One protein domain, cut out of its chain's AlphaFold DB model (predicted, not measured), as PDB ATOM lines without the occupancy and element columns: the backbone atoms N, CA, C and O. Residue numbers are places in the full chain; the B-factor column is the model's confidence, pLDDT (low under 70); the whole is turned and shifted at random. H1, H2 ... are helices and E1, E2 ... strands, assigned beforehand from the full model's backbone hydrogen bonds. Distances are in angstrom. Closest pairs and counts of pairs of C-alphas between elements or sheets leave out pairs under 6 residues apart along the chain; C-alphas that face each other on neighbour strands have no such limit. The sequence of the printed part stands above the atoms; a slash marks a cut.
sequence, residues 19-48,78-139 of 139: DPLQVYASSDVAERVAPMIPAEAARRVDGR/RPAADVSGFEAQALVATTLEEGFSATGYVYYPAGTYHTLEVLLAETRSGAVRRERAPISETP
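Overview. This is residues 19 to 48 and 78 to 139 of the 139 residues of an uncharacterized protein of Deltaproteobacteria bacterium (UniProt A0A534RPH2). A small, strongly twisted sheet of three strands, E1, E4 and E5, makes one end of an only just elongated model, and two short helices, H1 and H2, sit together toward the other end. Between H2 and E4 the chain passes through the short strands E2 and E3, and a tail, residues 135 to 139, follows E5. The printed part has 92 residues, in the order E1, H1, H2, E2, E3, E4, E5; the sheet's order is E1 - E4 - E5, all antiparallel. The class is mixed, with under half of the residues, 43, in named elements. The whole is only just compact, close to loose, with a radius of gyration of the C-alphas of 14.7 A and spans of 45 by 30 by 26 A.

Along the chain. E1, residues 19 to 26, begins at C-alpha 19 (-18.257, -12.974, -30.744) and is 17.4 A long. H1 is residues 38 to 46, 12.3 A, and H2 is residues 84 to 87. E2 is residues 94 to 96 and E3 residues 101 to 104. E4, residues 115 to 122, is 22.4 A long; E5, residues 128 to 134, is 20.0 A long and ends at C-alpha 134 (-9.796, 3.855, -28.654).

Arrangement. E1 and E4 are antiparallel at 149 degrees, with N 24 and O 117 at 2.7 A. E4 and E5 form a hairpin at 156 degrees, with N 118 and O 131 at 2.8 A. The sheet is only just strongly twisted, with C-alphas up to 4.2 A off its best plane. E2 and E3 pair with no named strand; E2 and E4 are near each other, with 5 pairs of C-alphas within 10 A. H1 and H2 touch, their closest C-alphas, Pro 38 and Phe 86, 5.5 A apart, and neither is on the sheet. In H1 every O i to N i+4 pair is within hydrogen-bond range; H2 is too short for one.

Size, cuts and confidence. The C-alphas of Arg 78 and Ser 125, the two farthest apart, are 45.2 A apart. Residues 49 to 77 are not printed, and the gap across the cut is 13.6 A. The link from E1 to H1 is long. Confidence is under 70 at residues 45 to 48, 78 to 84 and 136 to 139.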
ATOM      1  N   ASP A  19     -17.183 -13.077 -29.759       86.00
ATOM      2  CA  ASP A  19     -18.257 -12.974 -30.744       86.00
ATOM      3  C   ASP A  19     -18.192 -11.596 -31.435       86.00
ATOM      4  O   ASP A  19     -18.280 -10.570 -30.756       86.00
ATOM      5  N   PRO A  20     -18.051 -11.534 -32.772       81.88
ATOM      6  CA  PRO A  20     -18.037 -10.283 -33.525       81.88
ATOM      7  C   PRO A  20     -19.266  -9.411 -33.271       81.88
ATOM      8  O   PRO A  20     -19.148  -8.190 -33.308       81.88
ATOM      9  N   LEU A  21     -20.429 -10.007 -32.978       80.62
ATOM     10  CA  LEU A  21     -21.666  -9.283 -32.668       80.62
ATOM     11  C   LEU A  21     -21.662  -8.643 -31.274       80.62
ATOM     12  O   LEU A  21     -22.534  -7.831 -30.961       80.62
ATOM     13  N   GLN A  22     -20.663  -8.969 -30.458       84.19
ATOM     14  CA  GLN A  22     -20.412  -8.389 -29.142       84.19
ATOM     15  C   GLN A  22     -19.259  -7.367 -29.154       84.19
ATOM     16  O   GLN A  22     -18.765  -6.964 -28.098       84.19
ATOM     17  N   VAL A  23     -18.848  -6.918 -30.345       85.75
ATOM     18  CA  VAL A  23     -17.929  -5.793 -30.550       85.75
ATOM     19  C   VAL A  23     -18.757  -4.552 -30.885       85.75
ATOM     20  O   VAL A  23     -19.263  -4.394 -31.996       85.75
ATOM     21  N   TYR A  24     -18.891  -3.636 -29.938       86.50
ATOM     22  CA  TYR A  24     -19.649  -2.395 -30.078       86.50
ATOM     23  C   TYR A  24     -18.735  -1.223 -30.416       86.50
ATOM     24  O   TYR A  24     -17.607  -1.150 -29.939       86.50
ATOM     25  N   ALA A  25     -19.242  -0.269 -31.187       85.38
ATOM     26  CA  ALA A  25     -18.592   1.024 -31.367       85.38
ATOM     27  C   ALA A  25     -19.333   2.107 -30.577       85.38
ATOM     28  O   ALA A  25     -20.550   2.025 -30.423       85.38
ATOM     29  N   SER A  26     -18.634   3.140 -30.119       83.12
ATOM     30  CA  SER A  26     -19.256   4.339 -29.552       83.12
ATOM     31  C   SER A  26     -19.018   5.550 -30.452       83.12
ATOM     32  O   SER A  26     -17.961   5.678 -31.077       83.12
ATOM     33  N   SER A  27     -19.995   6.447 -30.503       80.31
ATOM     34  CA  SER A  27     -19.926   7.744 -31.178       80.31
ATOM     35  C   SER A  27     -20.358   8.858 -30.227       80.31
ATOM     36  O   SER A  27     -20.806   8.590 -29.114       80.31
ATOM     37  N   ASP A  28     -20.287  10.105 -30.685       74.94
ATOM     38  CA  ASP A  28     -20.789  11.262 -29.927       74.94
ATOM     39  C   ASP A  28     -22.310  11.216 -29.706       74.94
ATOM     40  O   ASP A  28     -22.842  11.877 -28.819       74.94
ATOM     41  N   VAL A  29     -23.018  10.432 -30.525       72.94
ATOM     42  CA  VAL A  29     -24.486  10.369 -30.548       72.94
ATOM     43  C   VAL A  29     -25.012   9.092 -29.883       72.94
ATOM     44  O   VAL A  29     -26.160   9.050 -29.452       72.94
ATOM     45  N   ALA A  30     -24.197   8.037 -29.799       76.81
ATOM     46  CA  ALA A  30     -24.606   6.747 -29.255       76.81
ATOM     47  C   ALA A  30     -23.475   6.072 -28.471       76.81
ATOM     48  O   ALA A  30     -22.389   5.827 -28.997       76.81
ATOM     49  N   GLU A  31     -23.771   5.687 -27.227       80.75
ATOM     50  CA  GLU A  31     -22.809   5.023 -26.341       80.75
ATOM     51  C   GLU A  31     -22.444   3.607 -26.821       80.75
ATOM     52  O   GLU A  31     -21.306   3.167 -26.658       80.75
ATOM     53  N   ARG A  32     -23.392   2.896 -27.448       83.00
ATOM     54  CA  ARG A  32     -23.173   1.573 -28.043       83.00
ATOM     55  C   ARG A  32     -23.916   1.434 -29.363       83.00
ATOM     56  O   ARG A  32     -25.142   1.463 -29.412       83.00
ATOM     57  N   VAL A  33     -23.157   1.209 -30.422       81.25
ATOM     58  CA  VAL A  33     -23.641   0.885 -31.758       81.25
ATOM     59  C   VAL A  33     -23.254  -0.550 -32.062       81.25
ATOM     60  O   VAL A  33     -22.075  -0.908 -32.030       81.25
ATOM     61  N   ALA A  34     -24.268  -1.370 -32.325       83.06
ATOM     62  CA  ALA A  34     -24.081  -2.761 -32.693       83.06
ATOM     63  C   ALA A  34     -23.434  -2.874 -34.085       83.06
ATOM     64  O   ALA A  34     -23.684  -2.037 -34.965       83.06
ATOM     65  N   PRO A  35     -22.607  -3.904 -34.294       83.12
ATOM     66  CA  PRO A  35     -22.031  -4.186 -35.595       83.12
ATOM     67  C   PRO A  35     -23.105  -4.714 -36.554       83.12
ATOM     68  O   PRO A  35     -24.092  -5.328 -36.149       83.12
ATOM     69  N   MET A  36     -22.907  -4.465 -37.845       81.00
ATOM     70  CA  MET A  36     -23.705  -5.042 -38.924       81.00
ATOM     71  C   MET A  36     -23.118  -6.390 -39.330       81.00
ATOM     72  O   MET A  36     -21.896  -6.567 -39.356       81.00
ATOM     73  N   ILE A  37     -23.983  -7.309 -39.749       81.06
ATOM     74  CA  ILE A  37     -23.524  -8.545 -40.383       81.06
ATOM     75  C   ILE A  37     -22.876  -8.242 -41.751       81.06
ATOM     76  O   ILE A  37     -23.290  -7.289 -42.427       81.06
ATOM     77  N   PRO A  38     -21.899  -9.049 -42.215       77.81
ATOM     78  CA  PRO A  38     -21.206  -8.826 -43.490       77.81
ATOM     79  C   PRO A  38     -22.154  -8.637 -44.681       77.81
ATOM     80  O   PRO A  38     -21.954  -7.745 -45.506       77.81
ATOM     81  N   ALA A  39     -23.246  -9.404 -44.726       75.94
ATOM     82  CA  ALA A  39     -24.248  -9.302 -45.782       75.94
ATOM     83  C   ALA A  39     -24.952  -7.933 -45.834       75.94
ATOM     84  O   ALA A  39     -25.239  -7.418 -46.916       75.94
ATOM     85  N   GLU A  40     -25.227  -7.316 -44.686       74.00
ATOM     86  CA  GLU A  40     -25.807  -5.971 -44.625       74.00
ATOM     87  C   GLU A  40     -24.789  -4.901 -45.008       74.00
ATOM     88  O   GLU A  40     -25.134  -3.944 -45.707       74.00
ATOM     89  N   ALA A  41     -23.530  -5.082 -44.599       76.88
ATOM     90  CA  ALA A  41     -22.437  -4.204 -44.990       76.88
ATOM     91  C   ALA A  41     -22.256  -4.192 -46.517       76.88
ATOM     92  O   ALA A  41     -22.263  -3.112 -47.111       76.88
ATOM     93  N   ALA A  42     -22.210  -5.369 -47.150       72.94
ATOM     94  CA  ALA A  42     -22.119  -5.519 -48.602       72.94
ATOM     95  C   ALA A  42     -23.301  -4.845 -49.315       72.94
ATOM     96  O   ALA A  42     -23.108  -3.971 -50.160       72.94
ATOM     97  N   ARG A  43     -24.541  -5.128 -48.885       70.44
ATOM     98  CA  ARG A  43     -25.749  -4.492 -49.448       70.44
ATOM     99  C   ARG A  43     -25.719  -2.966 -49.356       70.44
ATOM    100  O   ARG A  43     -26.198  -2.282 -50.259       70.44
ATOM    101  N   ARG A  44     -25.190  -2.409 -48.262       71.31
ATOM    102  CA  ARG A  44     -25.134  -0.955 -48.035       71.31
ATOM    103  C   ARG A  44     -24.035  -0.262 -48.844       71.31
ATOM    104  O   ARG A  44     -24.121   0.948 -49.068       71.31
ATOM    105  N   VAL A  45     -23.010  -1.004 -49.250       67.25
ATOM    106  CA  VAL A  45     -21.984  -0.543 -50.193       67.25
ATOM    107  C   VAL A  45     -22.523  -0.618 -51.622       67.25
ATOM    108  O   VAL A  45     -22.517   0.402 -52.311       67.25
ATOM    109  N   ASP A  46     -23.124  -1.743 -52.011       60.66
ATOM    110  CA  ASP A  46     -23.722  -1.933 -53.341       60.66
ATOM    111  C   ASP A  46     -24.851  -0.938 -53.633       60.66
ATOM    112  O   ASP A  46     -24.999  -0.450 -54.752       60.66
ATOM    113  N   GLY A  47     -25.631  -0.566 -52.613       52.94
ATOM    114  CA  GLY A  47     -26.673   0.453 -52.727       52.94
ATOM    115  C   GLY A  47     -26.161   1.885 -52.935       52.94
ATOM    116  O   GLY A  47     -26.974   2.753 -53.247       52.94
ATOM    117  N   ARG A  48     -24.856   2.154 -52.750       51.53
ATOM    118  CA  ARG A  48     -24.262   3.501 -52.833       51.53
ATOM    119  C   ARG A  48     -23.402   3.769 -54.072       51.53
ATOM    120  O   ARG A  48     -23.182   4.946 -54.334       51.53
ATOM    121  N   ARG A  78     -33.348  -7.579 -56.297       48.12
ATOM    122  CA  ARG A  78     -31.988  -7.096 -56.524       48.12
ATOM    123  C   ARG A  78     -31.098  -8.340 -56.546       48.12
ATOM    124  O   ARG A  78     -31.347  -9.241 -55.737       48.12
ATOM    125  N   PRO A  79     -30.111  -8.425 -57.453       47.84
ATOM    126  CA  PRO A  79     -29.087  -9.454 -57.339       47.84
ATOM    127  C   PRO A  79     -28.541  -9.417 -55.908       47.84
ATOM    128  O   PRO A  79     -28.368  -8.334 -55.339       47.84
ATOM    129  N   ALA A  80     -28.392 -10.593 -55.296       54.06
ATOM    130  CA  ALA A  80     -27.775 -10.683 -53.984       54.06
ATOM    131  C   ALA A  80     -26.412  -9.986 -54.070       54.06
ATOM    132  O   ALA A  80     -25.660 -10.245 -55.009       54.06
ATOM    133  N   ALA A  81     -26.157  -9.060 -53.145       57.91
ATOM    134  CA  ALA A  81     -24.865  -8.398 -53.027       57.91
ATOM    135  C   ALA A  81     -23.751  -9.453 -52.994       57.91
ATOM    136  O   ALA A  81     -23.935 -10.499 -52.364       57.91
ATOM    137  N   ASP A  82     -22.625  -9.199 -53.660       65.31
ATOM    138  CA  ASP A  82     -21.463 -10.079 -53.537       65.31
ATOM    139  C   ASP A  82     -20.865  -9.905 -52.135       65.31
ATOM    140  O   ASP A  82     -20.244  -8.891 -51.809       65.31
ATOM    141  N   VAL A  83     -21.117 -10.891 -51.274       68.88
ATOM    142  CA  VAL A  83     -20.701 -10.877 -49.868       68.88
ATOM    143  C   VAL A  83     -19.344 -11.537 -49.645       68.88
ATOM    144  O   VAL A  83     -18.780 -11.366 -48.564       68.88
ATOM    145  N   SER A  84     -18.779 -12.253 -50.627       69.38
ATOM    146  CA  SER A  84     -17.647 -13.156 -50.366       69.38
ATOM    147  C   SER A  84     -16.398 -12.415 -49.893       69.38
ATOM    148  O   SER A  84     -15.662 -12.911 -49.046       69.38
ATOM    149  N   GLY A  85     -16.171 -11.199 -50.401       72.75
ATOM    150  CA  GLY A  85     -15.061 -10.351 -49.956       72.75
ATOM    151  C   GLY A  85     -15.231  -9.813 -48.532       72.75
ATOM    152  O   GLY A  85     -14.240  -9.652 -47.824       72.75
ATOM    153  N   PHE A  86     -16.471  -9.564 -48.100       75.94
ATOM    154  CA  PHE A  86     -16.774  -9.099 -46.743       75.94
ATOM    155  C   PHE A  86     -16.688 -10.244 -45.737       75.94
ATOM    156  O   PHE A  86     -16.122 -10.079 -44.663       75.94
ATOM    157  N   GLU A  87     -17.214 -11.417 -46.083       78.25
ATOM    158  CA  GLU A  87     -17.165 -12.596 -45.216       78.25
ATOM    159  C   GLU A  87     -15.733 -13.096 -45.016       78.25
ATOM    160  O   GLU A  87     -15.340 -13.349 -43.883       78.25
ATOM    161  N   ALA A  88     -14.921 -13.147 -46.078       75.88
ATOM    162  CA  ALA A  88     -13.521 -13.576 -45.991       75.88
ATOM    163  C   ALA A  88     -12.644 -12.657 -45.122       75.88
ATOM    164  O   ALA A  88     -11.571 -13.057 -44.679       75.88
ATOM    165  N   GLN A  89     -13.074 -11.413 -44.917       80.06
ATOM    166  CA  GLN A  89     -12.365 -10.413 -44.125       80.06
ATOM    167  C   GLN A  89     -12.967 -10.238 -42.728       80.06
ATOM    168  O   GLN A  89     -12.314  -9.664 -41.855       80.06
ATOM    169  N   ALA A  90     -14.197 -10.697 -42.503       81.81
ATOM    170  CA  ALA A  90     -14.893 -10.509 -41.245       81.81
ATOM    171  C   ALA A  90     -14.154 -11.201 -40.094       81.81
ATOM    172  O   ALA A  90     -13.607 -12.293 -40.235       81.81
ATOM    173  N   LEU A  91     -14.165 -10.564 -38.925       84.00
ATOM    174  CA  LEU A  91     -13.810 -11.237 -37.687       84.00
ATOM    175  C   LEU A  91     -14.797 -12.391 -37.486       84.00
ATOM    176  O   LEU A  91     -16.007 -12.187 -37.579       84.00
ATOM    177  N   VAL A  92     -14.282 -13.589 -37.229       83.12
ATOM    178  CA  VAL A  92     -15.091 -14.800 -37.052       83.12
ATOM    179  C   VAL A  92     -15.270 -15.080 -35.564       83.12
ATOM    180  O   VAL A  92     -14.353 -14.864 -34.769       83.12
ATOM    181  N   ALA A  93     -16.455 -15.565 -35.184       83.31
ATOM    182  CA  ALA A  93     -16.701 -16.038 -33.828       83.31
ATOM    183  C   ALA A  93     -15.764 -17.204 -33.502       83.31
ATOM    184  O   ALA A  93     -15.747 -18.213 -34.208       83.31
ATOM    185  N   THR A  94     -14.977 -17.057 -32.442       85.44
ATOM    186  CA  THR A  94     -13.936 -18.023 -32.091       85.44
ATOM    187  C   THR A  94     -13.671 -18.043 -30.590       85.44
ATOM    188  O   THR A  94     -14.001 -17.102 -29.865       85.44
ATOM    189  N   THR A  95     -13.046 -19.121 -30.130       87.94
ATOM    190  CA  THR A  95     -12.406 -19.172 -28.817       87.94
ATOM    191  C   THR A  95     -10.964 -18.706 -28.979       87.94
ATOM    192  O   THR A  95     -10.201 -19.263 -29.766       87.94
ATOM    193  N   LEU A  96     -10.602 -17.655 -28.255       86.75
ATOM    194  CA  LEU A  96      -9.236 -17.184 -28.111       86.75
ATOM    195  C   LEU A  96      -8.586 -17.915 -26.942       86.75
ATOM    196  O   LEU A  96      -8.892 -17.633 -25.785       86.75
ATOM    197  N   GLU A  97      -7.685 -18.841 -27.246       86.44
ATOM    198  CA  GLU A  97      -6.841 -19.492 -26.241       86.44
ATOM    199  C   GLU A  97      -5.876 -18.493 -25.579       86.44
ATOM    200  O   GLU A  97      -5.653 -17.388 -26.085       86.44
ATOM    201  N   GLU A  98      -5.313 -18.871 -24.432       81.50
ATOM    202  CA  GLU A  98      -4.310 -18.076 -23.710       81.50
ATOM    203  C   GLU A  98      -3.125 -17.702 -24.615       81.50
ATOM    204  O   GLU A  98      -2.512 -18.555 -25.253       81.50
ATOM    205  N   GLY A  99      -2.793 -16.413 -24.676       76.81
ATOM    206  CA  GLY A  99      -1.684 -15.881 -25.471       76.81
ATOM    207  C   GLY A  99      -1.948 -15.789 -26.978       76.81
ATOM    208  O   GLY A  99      -1.088 -15.302 -27.713       76.81
ATOM    209  N   PHE A 100      -3.118 -16.219 -27.463       80.38
ATOM    210  CA  PHE A 100      -3.470 -16.155 -28.883       80.38
ATOM    211  C   PHE A 100      -4.192 -14.861 -29.246       80.38
ATOM    212  O   PHE A 100      -4.816 -14.200 -28.415       80.38
ATOM    213  N   SER A 101      -4.134 -14.507 -30.531       80.88
ATOM    214  CA  SER A 101      -4.830 -13.342 -31.070       80.88
ATOM    215  C   SER A 101      -5.682 -13.686 -32.287       80.88
ATOM    216  O   SER A 101      -5.372 -14.611 -33.037       80.88
ATOM    217  N   ALA A 102      -6.753 -12.920 -32.488       80.94
ATOM    218  CA  ALA A 102      -7.553 -12.928 -33.707       80.94
ATOM    219  C   ALA A 102      -7.519 -11.552 -34.367       80.94
ATOM    220  O   ALA A 102      -7.438 -10.517 -33.705       80.94
ATOM    221  N   THR A 103      -7.594 -11.550 -35.692       80.38
ATOM    222  CA  THR A 103      -7.615 -10.338 -36.507       80.38
ATOM    223  C   THR A 103      -8.705 -10.480 -37.554       80.38
ATOM    224  O   THR A 103      -8.833 -11.524 -38.184       80.38
ATOM    225  N   GLY A 104      -9.488  -9.423 -37.743       79.62
ATOM    226  CA  GLY A 104     -10.546  -9.391 -38.743       79.62
ATOM    227  C   GLY A 104     -11.278  -8.058 -38.745       79.62
ATOM    228  O   GLY A 104     -10.980  -7.153 -37.959       79.62
ATOM    229  N   TYR A 105     -12.238  -7.937 -39.651       82.69
ATOM    230  CA  TYR A 105     -13.067  -6.756 -39.816       82.69
ATOM    231  C   TYR A 105     -14.394  -6.883 -39.074       82.69
ATOM    232  O   TYR A 105     -15.083  -7.896 -39.158       82.69
ATOM    233  N   VAL A 106     -14.785  -5.802 -38.404       84.06
ATOM    234  CA  VAL A 106     -16.139  -5.622 -37.876       84.06
ATOM    235  C   VAL A 106     -16.758  -4.422 -38.578       84.06
ATOM    236  O   VAL A 106     -16.157  -3.346 -38.654       84.06
ATOM    237  N   TYR A 107     -17.946  -4.617 -39.142       84.25
ATOM    238  CA  TYR A 107     -18.618  -3.610 -39.952       84.25
ATOM    239  C   TYR A 107     -19.625  -2.838 -39.106       84.25
ATOM    240  O   TYR A 107     -20.398  -3.428 -38.364       84.25
ATOM    241  N   TYR A 108     -19.656  -1.516 -39.250       83.25
ATOM    242  CA  TYR A 108     -20.621  -0.641 -38.578       83.25
ATOM    243  C   TYR A 108     -21.354   0.213 -39.607       83.25
ATOM    244  O   TYR A 108     -20.831   0.415 -40.715       83.25
ATOM    245  N   PRO A 109     -22.549   0.735 -39.277       80.25
ATOM    246  CA  PRO A 109     -23.181   1.766 -40.086       80.25
ATOM    247  C   PRO A 109     -22.217   2.932 -40.354       80.25
ATOM    248  O   PRO A 109     -21.222   3.127 -39.657       80.25
ATOM    249  N   ALA A 110     -22.487   3.715 -41.398       76.44
ATOM    250  CA  ALA A 110     -21.668   4.894 -41.657       76.44
ATOM    251  C   ALA A 110     -21.818   5.892 -40.496       76.44
ATOM    252  O   ALA A 110     -22.937   6.256 -40.142       76.44
ATOM    253  N   GLY A 111     -20.691   6.323 -39.935       75.31
ATOM    254  CA  GLY A 111     -20.638   7.236 -38.802       75.31
ATOM    255  C   GLY A 111     -19.206   7.441 -38.319       75.31
ATOM    256  O   GLY A 111     -18.302   6.678 -38.686       75.31
ATOM    257  N   THR A 112     -19.022   8.473 -37.501       79.19
ATOM    258  CA  THR A 112     -17.776   8.737 -36.775       79.19
ATOM    259  C   THR A 112     -17.825   7.988 -35.451       79.19
ATOM    260  O   THR A 112     -18.816   8.079 -34.727       79.19
ATOM    261  N   TYR A 113     -16.784   7.214 -35.161       80.31
ATOM    262  CA  TYR A 113     -16.709   6.386 -33.964       80.31
ATOM    263  C   TYR A 113     -15.348   6.552 -33.318       80.31
ATOM    264  O   TYR A 113     -14.337   6.547 -34.017       80.31
ATOM    265  N   HIS A 114     -15.336   6.612 -31.993       82.38
ATOM    266  CA  HIS A 114     -14.144   6.979 -31.229       82.38
ATOM    267  C   HIS A 114     -13.609   5.827 -30.386       82.38
ATOM    268  O   HIS A 114     -12.415   5.756 -30.115       82.38
ATOM    269  N   THR A 115     -14.471   4.897 -29.974       84.88
ATOM    270  CA  THR A 115     -14.085   3.758 -29.130       84.88
ATOM    271  C   THR A 115     -14.709   2.470 -29.648       84.88
ATOM    272  O   THR A 115     -15.841   2.478 -30.132       84.88
ATOM    273  N   LEU A 116     -13.975   1.362 -29.526       84.88
ATOM    274  CA  LEU A 116     -14.541   0.016 -29.582       84.88
ATOM    275  C   LEU A 116     -14.635  -0.553 -28.170       84.88
ATOM    276  O   LEU A 116     -13.691  -0.452 -27.389       84.88
ATOM    277  N   GLU A 117     -15.762  -1.174 -27.868       88.00
ATOM    278  CA  GLU A 117     -15.993  -1.961 -26.670       88.00
ATOM    279  C   GLU A 117     -16.227  -3.417 -27.073       88.00
ATOM    280  O   GLU A 117     -17.127  -3.709 -27.853       88.00
ATOM    281  N   VAL A 118     -15.443  -4.333 -26.524       86.69
ATOM    282  CA  VAL A 118     -15.558  -5.774 -26.750       86.69
ATOM    283  C   VAL A 118     -16.079  -6.421 -25.480       86.69
ATOM    284  O   VAL A 118     -15.552  -6.170 -24.393       86.69
ATOM    285  N   LEU A 119     -17.110  -7.255 -25.607       87.94
ATOM    286  CA  LEU A 119     -17.498  -8.175 -24.543       87.94
ATOM    287  C   LEU A 119     -16.847  -9.531 -24.813       87.94
ATOM    288  O   LEU A 119     -16.999 -10.096 -25.893       87.94
ATOM    289  N   LEU A 120     -16.110 -10.028 -23.828       87.06
ATOM    290  CA  LEU A 120     -15.436 -11.319 -23.855       87.06
ATOM    291  C   LEU A 120     -16.058 -12.190 -22.772       87.06
ATOM    292  O   LEU A 120     -16.206 -11.737 -21.639       87.06
ATOM    293  N   ALA A 121     -16.423 -13.422 -23.108       89.50
ATOM    294  CA  ALA A 121     -16.958 -14.364 -22.132       89.50
ATOM    295  C   ALA A 121     -15.902 -15.413 -21.782       89.50
ATOM    296  O   ALA A 121     -15.354 -16.065 -22.668       89.50
ATOM    297  N   GLU A 122     -15.631 -15.607 -20.498       89.69
ATOM    298  CA  GLU A 122     -14.794 -16.708 -20.033       89.69
ATOM    299  C   GLU A 122     -15.457 -18.044 -20.361       89.69
ATOM    300  O   GLU A 122     -16.612 -18.296 -20.007       89.69
ATOM    301  N   THR A 123     -14.716 -18.937 -21.017       87.56
ATOM    302  CA  THR A 123     -15.283 -20.201 -21.514       87.56
ATOM    303  C   THR A 123     -15.723 -21.129 -20.376       87.56
ATOM    304  O   THR A 123     -16.663 -21.903 -20.540       87.56
ATOM    305  N   ARG A 124     -15.054 -21.059 -19.215       85.19
ATOM    306  CA  ARG A 124     -15.318 -21.941 -18.065       85.19
ATOM    307  C   ARG A 124     -16.395 -21.410 -17.125       85.19
ATOM    308  O   ARG A 124     -17.269 -22.167 -16.724       85.19
ATOM    309  N   SER A 125     -16.300 -20.139 -16.739       87.44
ATOM    310  CA  SER A 125     -17.168 -19.532 -15.724       87.44
ATOM    311  C   SER A 125     -18.423 -18.886 -16.323       87.44
ATOM    312  O   SER A 125     -19.412 -18.695 -15.620       87.44
ATOM    313  N   GLY A 126     -18.386 -18.525 -17.613       85.12
ATOM    314  CA  GLY A 126     -19.401 -17.687 -18.251       85.12
ATOM    315  C   GLY A 126     -19.354 -16.218 -17.820       85.12
ATOM    316  O   GLY A 126     -20.221 -15.444 -18.231       85.12
ATOM    317  N   ALA A 127     -18.373 -15.814 -17.004       87.75
ATOM    318  CA  ALA A 127     -18.199 -14.426 -16.606       87.75
ATOM    319  C   ALA A 127     -17.917 -13.552 -17.835       87.75
ATOM    320  O   ALA A 127     -17.163 -13.929 -18.733       87.75
ATOM    321  N   VAL A 128     -18.550 -12.379 -17.880       87.31
ATOM    322  CA  VAL A 128     -18.409 -11.437 -18.993       87.31
ATOM    323  C   VAL A 128     -17.473 -10.314 -18.590       87.31
ATOM    324  O   VAL A 128     -17.712  -9.605 -17.610       87.31
ATOM    325  N   ARG A 129     -16.443 -10.103 -19.400       83.88
ATOM    326  CA  ARG A 129     -15.478  -9.024 -19.251       83.88
ATOM    327  C   ARG A 129     -15.625  -8.011 -20.373       83.88
ATOM    328  O   ARG A 129     -15.921  -8.356 -21.513       83.88
ATOM    329  N   ARG A 130     -15.419  -6.742 -20.032       88.19
ATOM    330  CA  ARG A 130     -15.522  -5.608 -20.955       88.19
ATOM    331  C   ARG A 130     -14.134  -5.058 -21.222       88.19
ATOM    332  O   ARG A 130     -13.450  -4.670 -20.280       88.19
ATOM    333  N   GLU A 131     -13.755  -4.976 -22.485       83.62
ATOM    334  CA  GLU A 131     -12.511  -4.348 -22.913       83.62
ATOM    335  C   GLU A 131     -12.827  -3.151 -23.802       83.62
ATOM    336  O   GLU A 131     -13.625  -3.248 -24.731       83.62
ATOM    337  N   ARG A 132     -12.244  -1.992 -23.498       84.31
ATOM    338  CA  ARG A 132     -12.459  -0.759 -24.256       84.31
ATOM    339  C   ARG A 132     -11.148  -0.295 -24.835       84.31
ATOM    340  O   ARG A 132     -10.147  -0.232 -24.127       84.31
ATOM    341  N   ALA A 133     -11.176   0.071 -26.105       79.75
ATOM    342  CA  ALA A 133      -9.973   0.468 -26.794       79.75
ATOM    343  C   ALA A 133     -10.282   1.593 -27.803       79.75
ATOM    344  O   ALA A 133     -11.195   1.447 -28.629       79.75
ATOM    345  N   PRO A 134      -9.537   2.713 -27.778       77.88
ATOM    346  CA  PRO A 134      -9.796   3.855 -28.654       77.88
ATOM    347  C   PRO A 134      -9.605   3.453 -30.115       77.88
ATOM    348  O   PRO A 134      -8.723   2.651 -30.428       77.88
ATOM    349  N   ILE A 135     -10.438   3.961 -31.017       72.94
ATOM    350  CA  ILE A 135     -10.240   3.790 -32.455       72.94
ATOM    351  C   ILE A 135      -9.181   4.807 -32.858       72.94
ATOM    352  O   ILE A 135      -9.464   5.993 -32.980       72.94
ATOM    353  N   SER A 136      -7.942   4.351 -33.018       58.31
ATOM    354  CA  SER A 136      -6.886   5.197 -33.559       58.31
ATOM    355  C   SER A 136      -7.165   5.435 -35.041       58.31
ATOM    356  O   SER A 136      -7.040   4.517 -35.855       58.31
ATOM    357  N   GLU A 137      -7.539   6.660 -35.403       47.38
ATOM    358  CA  GLU A 137      -7.374   7.131 -36.774       47.38
ATOM    359  C   GLU A 137      -5.866   7.192 -37.018       47.38
ATOM    360  O   GLU A 137      -5.168   8.041 -36.470       47.38
ATOM    361  N   THR A 138      -5.323   6.209 -37.734       35.41
ATOM    362  CA  THR A 138      -3.953   6.360 -38.229       35.41
ATOM    363  C   THR A 138      -4.022   7.403 -39.350       35.41
ATOM    364  O   THR A 138      -4.872   7.222 -40.230       35.41
ATOM    365  N   PRO A 139      -3.239   8.497 -39.288       34.56
ATOM    366  CA  PRO A 139      -3.230   9.536 -40.317       34.56
ATOM    367  C   PRO A 139      -2.815   9.002 -41.694       34.56
ATOM    368  O   PRO A 139      -2.060   8.003 -41.749       34.56
TER     369      PRO A 139